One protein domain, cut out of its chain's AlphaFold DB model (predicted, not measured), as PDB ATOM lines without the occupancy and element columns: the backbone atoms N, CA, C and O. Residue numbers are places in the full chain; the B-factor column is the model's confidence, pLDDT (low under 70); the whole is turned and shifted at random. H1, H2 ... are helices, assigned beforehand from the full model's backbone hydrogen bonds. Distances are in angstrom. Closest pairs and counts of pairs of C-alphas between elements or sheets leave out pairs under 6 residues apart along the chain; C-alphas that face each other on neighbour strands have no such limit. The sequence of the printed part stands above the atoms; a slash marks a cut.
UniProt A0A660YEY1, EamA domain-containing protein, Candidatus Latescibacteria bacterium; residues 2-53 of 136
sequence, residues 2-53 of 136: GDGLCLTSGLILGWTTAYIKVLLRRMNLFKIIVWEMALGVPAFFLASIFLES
ATOM      1  N   GLY A   2     -32.871 -69.737 -46.419       81.69
ATOM      2  CA  GLY A   2     -33.284 -69.005 -47.630       81.69
ATOM      3  C   GLY A   2     -34.773 -68.637 -47.691       81.69
ATOM      4  O   GLY A   2     -35.090 -67.475 -47.918       81.69
ATOM      5  N   ASP A   3     -35.682 -69.569 -47.383       85.75
ATOM      6  CA  ASP A   3     -37.132 -69.306 -47.480       85.75
ATOM      7  C   ASP A   3     -37.612 -68.201 -46.528       85.75
ATOM      8  O   ASP A   3     -38.433 -67.366 -46.899       85.75
ATOM      9  N   GLY A   4     -37.052 -68.145 -45.315       88.25
ATOM     10  CA  GLY A   4     -37.339 -67.071 -44.361       88.25
ATOM     11  C   GLY A   4     -36.885 -65.706 -44.882       88.25
ATOM     12  O   GLY A   4     -37.622 -64.729 -44.768       88.25
ATOM     13  N   LEU A   5     -35.717 -65.651 -45.529       86.62
ATOM     14  CA  LEU A   5     -35.198 -64.434 -46.150       86.62
ATOM     15  C   LEU A   5     -36.109 -63.969 -47.296       86.62
ATOM     16  O   LEU A   5     -36.506 -62.806 -47.316       86.62
ATOM     17  N   CYS A   6     -36.531 -64.889 -48.169       87.44
ATOM     18  CA  CYS A   6     -37.462 -64.614 -49.267       87.44
ATOM     19  C   CYS A   6     -38.821 -64.086 -48.775       87.44
ATOM     20  O   CYS A   6     -39.384 -63.155 -49.356       87.44
ATOM     21  N   LEU A   7     -39.352 -64.652 -47.686       89.19
ATOM     22  CA  LEU A   7     -40.596 -64.174 -47.077       89.19
ATOM     23  C   LEU A   7     -40.431 -62.763 -46.510       89.19
ATOM     24  O   LEU A   7     -41.250 -61.887 -46.790       89.19
ATOM     25  N   THR A   8     -39.354 -62.512 -45.761       89.50
ATOM     26  CA  THR A   8     -39.092 -61.175 -45.210       89.50
ATOM     27  C   THR A   8     -38.868 -60.133 -46.303       89.50
ATOM     28  O   THR A   8     -39.427 -59.042 -46.212       89.50
ATOM     29  N   SER A   9     -38.153 -60.466 -47.385       86.62
ATOM     30  CA  SER A   9     -37.963 -59.552 -48.515       86.62
ATOM     31  C   SER A   9     -39.278 -59.250 -49.228       86.62
ATOM     32  O   SER A   9     -39.529 -58.099 -49.578       86.62
ATOM     33  N   GLY A  10     -40.147 -60.252 -49.399       86.94
ATOM     34  CA  GLY A  10     -41.477 -60.064 -49.980       86.94
ATOM     35  C   GLY A  10     -42.361 -59.138 -49.140       86.94
ATOM     36  O   GLY A  10     -42.995 -58.231 -49.680       86.94
ATOM     37  N   LEU A  11     -42.351 -59.309 -47.813       90.44
ATOM     38  CA  LEU A  11     -43.079 -58.441 -46.882       90.44
ATOM     39  C   LEU A  11     -42.566 -56.999 -46.924       90.44
ATOM     40  O   LEU A  11     -43.367 -56.069 -47.027       90.44
ATOM     41  N   ILE A  12     -41.243 -56.811 -46.899       90.38
ATOM     42  CA  ILE A  12     -40.610 -55.488 -46.985       90.38
ATOM     43  C   ILE A  12     -40.956 -54.817 -48.318       90.38
ATOM     44  O   ILE A  12     -41.372 -53.661 -48.334       90.38
ATOM     45  N   LEU A  13     -40.859 -55.540 -49.438       86.38
ATOM     46  CA  LEU A  13     -41.184 -55.007 -50.764       86.38
ATOM     47  C   LEU A  13     -42.656 -54.585 -50.865       86.38
ATOM     48  O   LEU A  13     -42.964 -53.497 -51.368       86.38
ATOM     49  N   GLY A  14     -43.569 -55.423 -50.366       83.12
ATOM     50  CA  GLY A  14     -45.000 -55.123 -50.320       83.12
ATOM     51  C   GLY A  14     -45.299 -53.878 -49.484       83.12
ATOM     52  O   GLY A  14     -46.010 -52.979 -49.944       83.12
ATOM     53  N   TRP A  15     -44.693 -53.783 -48.298       87.94
ATOM     54  CA  TRP A  15     -44.811 -52.624 -47.415       87.94
ATOM     55  C   TRP A  15     -44.311 -51.341 -48.084       87.94
ATOM     56  O   TRP A  15     -45.044 -50.352 -48.149       87.94
ATOM     57  N   THR A  16     -43.097 -51.356 -48.636       85.56
ATOM     58  CA  THR A  16     -42.483 -50.196 -49.298       85.56
ATOM     59  C   THR A  16     -43.325 -49.722 -50.480       85.56
ATOM     60  O   THR A  16     -43.587 -48.528 -50.618       85.56
ATOM     61  N   THR A  17     -43.849 -50.648 -51.285       82.38
ATOM     62  CA  THR A  17     -44.713 -50.314 -52.430       82.38
ATOM     63  C   THR A  17     -46.006 -49.625 -51.986       82.38
ATOM     64  O   THR A  17     -46.430 -48.638 -52.594       82.38
ATOM     65  N   ALA A  18     -46.642 -50.114 -50.916       83.56
ATOM     66  CA  ALA A  18     -47.839 -49.488 -50.354       83.56
ATOM     67  C   ALA A  18     -47.526 -48.105 -49.756       83.56
ATOM     68  O   ALA A  18     -48.257 -47.142 -50.003       83.56
ATOM     69  N   TYR A  19     -46.414 -47.984 -49.032       85.12
ATOM     70  CA  TYR A  19     -45.980 -46.743 -48.398       85.12
ATOM     71  C   TYR A  19     -45.657 -45.644 -49.420       85.12
ATOM     72  O   TYR A  19     -46.169 -44.528 -49.308       85.12
ATOM     73  N   ILE A  20     -44.899 -45.967 -50.475       81.69
ATOM     74  CA  ILE A  20     -44.572 -45.029 -51.562       81.69
ATOM     75  C   ILE A  20     -45.847 -44.538 -52.253       81.69
ATOM     76  O   ILE A  20     -45.986 -43.340 -52.500       81.69
ATOM     77  N   LYS A  21     -46.824 -45.423 -52.510       77.81
ATOM     78  CA  LYS A  21     -48.121 -45.019 -53.084       77.81
ATOM     79  C   LYS A  21     -48.850 -44.002 -52.209       77.81
ATOM     80  O   LYS A  21     -49.454 -43.076 -52.746       77.81
ATOM     81  N   VAL A  22     -48.798 -44.144 -50.883       83.62
ATOM     82  CA  VAL A  22     -49.395 -43.169 -49.954       83.62
ATOM     83  C   VAL A  22     -48.632 -41.842 -49.985       83.62
ATOM     84  O   VAL A  22     -49.266 -40.788 -50.066       83.62
ATOM     85  N   LEU A  23     -47.296 -41.873 -49.985       79.62
ATOM     86  CA  LEU A  23     -46.458 -40.670 -50.065       79.62
ATOM     87  C   LEU A  23     -46.669 -39.896 -51.369       79.62
ATOM     88  O   LEU A  23     -46.766 -38.670 -51.334       79.62
ATOM     89  N   LEU A  24     -46.825 -40.589 -52.500       78.50
ATOM     90  CA  LEU A  24     -47.081 -39.974 -53.809       78.50
ATOM     91  C   LEU A  24     -48.382 -39.159 -53.855       78.50
ATOM     92  O   LEU A  24     -48.500 -38.252 -54.673       78.50
ATOM     93  N   ARG A  25     -49.351 -39.425 -52.966       78.75
ATOM     94  CA  ARG A  25     -50.576 -38.608 -52.856       78.75
ATOM     95  C   ARG A  25     -50.329 -37.256 -52.182       78.75
ATOM     96  O   ARG A  25     -51.168 -36.370 -52.301       78.75
ATOM     97  N   ARG A  26     -49.226 -37.110 -51.441       79.44
ATOM     98  CA  ARG A  26     -48.891 -35.908 -50.653       79.44
ATOM     99  C   ARG A  26     -47.622 -35.198 -51.129       79.44
ATOM    100  O   ARG A  26     -47.429 -34.031 -50.803       79.44
ATOM    101  N   MET A  27     -46.746 -35.882 -51.862       78.38
ATOM    102  CA  MET A  27     -45.434 -35.386 -52.274       78.38
ATOM    103  C   MET A  27     -45.149 -35.713 -53.740       78.38
ATOM    104  O   MET A  27     -45.496 -36.781 -54.235       78.38
ATOM    105  N   ASN A  28     -44.438 -34.809 -54.418       81.12
ATOM    106  CA  ASN A  28     -43.948 -35.055 -55.770       81.12
ATOM    107  C   ASN A  28     -42.935 -36.203 -55.779       81.12
ATOM    108  O   ASN A  28     -42.029 -36.250 -54.947       81.12
ATOM    109  N   LEU A  29     -43.038 -37.056 -56.795       77.25
ATOM    110  CA  LEU A  29     -42.190 -38.224 -57.011       77.25
ATOM    111  C   LEU A  29     -40.682 -37.942 -56.872       77.25
ATOM    112  O   LEU A  29     -39.978 -38.674 -56.184       77.25
ATOM    113  N   PHE A  30     -40.198 -36.843 -57.457       80.12
ATOM    114  CA  PHE A  30     -38.787 -36.454 -57.362       80.12
ATOM    115  C   PHE A  30     -38.314 -36.246 -55.920       80.12
ATOM    116  O   PHE A  30     -37.200 -36.632 -55.587       80.12
ATOM    117  N   LYS A  31     -39.155 -35.678 -55.045       83.06
ATOM    118  CA  LYS A  31     -38.791 -35.490 -53.633       83.06
ATOM    119  C   LYS A  31     -38.664 -36.828 -52.914       83.06
ATOM    120  O   LYS A  31     -37.768 -36.972 -52.097       83.06
ATOM    121  N   ILE A  32     -39.537 -37.787 -53.224       83.62
ATOM    122  CA  ILE A  32     -39.500 -39.123 -52.618       83.62
ATOM    123  C   ILE A  32     -38.195 -39.825 -52.994       83.62
ATOM    124  O   ILE A  32     -37.479 -40.250 -52.099       83.62
ATOM    125  N   ILE A  33     -37.839 -39.845 -54.284       83.94
ATOM    126  CA  ILE A  33     -36.599 -40.481 -54.766       83.94
ATOM    127  C   ILE A  33     -35.362 -39.837 -54.131       83.94
ATOM    128  O   ILE A  33     -34.451 -40.538 -53.706       83.94
ATOM    129  N   VAL A  34     -35.324 -38.503 -54.039       88.00
ATOM    130  CA  VAL A  34     -34.191 -37.800 -53.416       88.00
ATOM    131  C   VAL A  34     -34.050 -38.184 -51.945       88.00
ATOM    132  O   VAL A  34     -32.941 -38.471 -51.509       88.00
ATOM    133  N   TRP A  35     -35.150 -38.230 -51.188       88.81
ATOM    134  CA  TRP A  35     -35.117 -38.653 -49.786       88.81
ATOM    135  C   TRP A  35     -34.748 -40.128 -49.623       88.81
ATOM    136  O   TRP A  35     -33.981 -40.465 -48.726       88.81
ATOM    137  N   GLU A  36     -35.244 -40.994 -50.502       87.81
ATOM    138  CA  GLU A  36     -34.919 -42.420 -50.514       87.81
ATOM    139  C   GLU A  36     -33.425 -42.648 -50.766       87.81
ATOM    140  O   GLU A  36     -32.790 -43.402 -50.036       87.81
ATOM    141  N   MET A  37     -32.830 -41.931 -51.721       87.69
ATOM    142  CA  MET A  37     -31.390 -41.993 -51.987       87.69
ATOM    143  C   MET A  37     -30.570 -41.364 -50.856       87.69
ATOM    144  O   MET A  37     -29.575 -41.942 -50.422       87.69
ATOM    145  N   ALA A  38     -30.995 -40.207 -50.341       92.50
ATOM    146  CA  ALA A  38     -30.289 -39.494 -49.277       92.50
ATOM    147  C   ALA A  38     -30.224 -40.295 -47.970       92.50
ATOM    148  O   ALA A  38     -29.229 -40.210 -47.258       92.50
ATOM    149  N   LEU A  39     -31.264 -41.074 -47.658       92.12
ATOM    150  CA  LEU A  39     -31.284 -41.969 -46.499       92.12
ATOM    151  C   LEU A  39     -30.690 -43.346 -46.823       92.12
ATOM    152  O   LEU A  39     -30.022 -43.940 -45.979       92.12
ATOM    153  N   GLY A  40     -30.899 -43.842 -48.043       90.44
ATOM    154  CA  GLY A  40     -30.437 -45.151 -48.490       90.44
ATOM    155  C   GLY A  40     -28.919 -45.245 -48.566       90.44
ATOM    156  O   GLY A  40     -28.350 -46.186 -48.027       90.44
ATOM    157  N   VAL A  41     -28.243 -44.259 -49.167       92.00
ATOM    158  CA  VAL A  41     -26.775 -44.252 -49.303       92.00
ATOM    159  C   VAL A  41     -26.053 -44.401 -47.954       92.00
ATOM    160  O   VAL A  41     -25.261 -45.336 -47.829       92.00
ATOM    161  N   PRO A  42     -26.302 -43.565 -46.924       93.12
ATOM    162  CA  PRO A  42     -25.635 -43.729 -45.636       93.12
ATOM    163  C   PRO A  42     -26.052 -45.019 -44.924       93.12
ATOM    164  O   PRO A  42     -25.209 -45.653 -44.295       93.12
ATOM    165  N   ALA A  43     -27.312 -45.450 -45.041       92.00
ATOM    166  CA  ALA A  43     -27.762 -46.706 -44.444       92.00
ATOM    167  C   ALA A  43     -27.045 -47.925 -45.051       92.00
ATOM    168  O   ALA A  43     -26.544 -48.771 -44.312       92.00
ATOM    169  N   PHE A  44     -26.939 -47.992 -46.383       89.75
ATOM    170  CA  PHE A  44     -26.207 -49.053 -47.076       89.75
ATOM    171  C   PHE A  44     -24.708 -48.980 -46.806       89.75
ATOM    172  O   PHE A  44     -24.094 -50.018 -46.592       89.75
ATOM    173  N   PHE A  45     -24.126 -47.781 -46.739       89.06
ATOM    174  CA  PHE A  45     -22.718 -47.612 -46.381       89.06
ATOM    175  C   PHE A  45     -22.418 -48.140 -44.971       89.06
ATOM    176  O   PHE A  45     -21.453 -48.876 -44.778       89.06
ATOM    177  N   LEU A  46     -23.274 -47.832 -43.990       91.75
ATOM    178  CA  LEU A  46     -23.148 -48.376 -42.637       91.75
ATOM    179  C   LEU A  46     -23.319 -49.897 -42.622       91.75
ATOM    180  O   LEU A  46     -22.520 -50.585 -41.997       91.75
ATOM    181  N   ALA A  47     -24.316 -50.432 -43.331       89.69
ATOM    182  CA  ALA A  47     -24.519 -51.877 -43.437       89.69
ATOM    183  C   ALA A  47     -23.303 -52.586 -44.055       89.69
ATOM    184  O   ALA A  47     -22.913 -53.648 -43.574       89.69
ATOM    185  N   SER A  48     -22.671 -51.966 -45.056       88.44
ATOM    186  CA  SER A  48     -21.447 -52.444 -45.707       88.44
ATOM    187  C   SER A  48     -20.334 -52.717 -44.696       88.44
ATOM    188  O   SER A  48     -19.723 -53.778 -44.725       88.44
ATOM    189  N   ILE A  49     -20.129 -51.806 -43.737       86.88
ATOM    190  CA  ILE A  49     -19.081 -51.924 -42.707       86.88
ATOM    191  C   ILE A  49     -19.292 -53.150 -41.803       86.88
ATOM    192  O   ILE A  49     -18.321 -53.750 -41.349       86.88
ATOM    193  N   PHE A  50     -20.544 -53.518 -41.515       88.38
ATOM    194  CA  PHE A  50     -20.855 -54.638 -40.618       88.38
ATOM    195  C   PHE A  50     -20.997 -55.982 -41.339       88.38
ATOM    196  O   PHE A  50     -20.761 -57.022 -40.728       88.38
ATOM    197  N   LEU A  51     -21.434 -55.971 -42.601       87.44
ATOM    198  CA  LEU A  51     -21.774 -57.183 -43.353       87.44
ATOM    199  C   LEU A  51     -20.653 -57.651 -44.283       87.44
ATOM    200  O   LEU A  51     -20.567 -58.846 -44.562       87.44
ATOM    201  N   GLU A  52     -19.802 -56.745 -44.763       85.19
ATOM    202  CA  GLU A  52     -18.724 -57.077 -45.691       85.19
ATOM    203  C   GLU A  52     -17.380 -57.103 -44.955       85.19
ATOM    204  O   GLU A  52     -16.900 -56.097 -44.442       85.19
ATOM    205  N   SER A  53     -16.748 -58.275 -44.903       72.56
ATOM    206  CA  SER A  53     -15.487 -58.498 -44.178       72.56
ATOM    207  C   SER A  53     -14.294 -58.792 -45.102       72.56
ATOM    208  O   SER A  53     -13.337 -59.444 -44.689       72.56
TER     209      SER A  53
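What this domain is: This is residues 2 to 53 of the 136 residues of the protein "EamA domain-containing protein" of Candidatus Latescibacteria bacterium (UniProt A0A660YEY1). Two long helices, H1 and H2, make an open helical hairpin: they come near each other only at the tight link and spread apart from there like a narrow V. Residues 2 to 19 and 34 to 53 stand free as its two arms. The printed part has 52 residues, with H1 then H2 along the chain, no named strand, and the class all helix. It is loose, with a radius of gyration of the C-alphas of 13.9 A, and only just flat, spanning 39 by 26 by 9 A.

How they stand to each other: H1, residues 2 to 24, and H2, residues 29 to 51, form a helical hairpin. They only just touch, with 3 pairs of C-alphas within 8 A, through residues 20 to 24 of H1 and residue 32 of H2. The closest C-alphas, of Leu 23 and Ile 32, are 7.6 A apart. The helices run opposite ways at a shallow tilt of 28 degrees. In H1 every O i to N i+4 pair is within hydrogen-bond range; in H2, 17 of 19 are.

Where its parts are: H1 begins at C-alpha 2 (-33.284, -69.005, -47.630) and is 32.7 A long. H2, 31.0 A long, has a kink of 26 degrees near residue 42 and ends at C-alpha 51 (-21.774, -57.183, -43.353).

The domain as a whole: The two C-alphas farthest apart, of Arg 25 and Ser 53, are 41.3 A apart. The printed part has no cut, and no printed residue is under 70 in pLDDT.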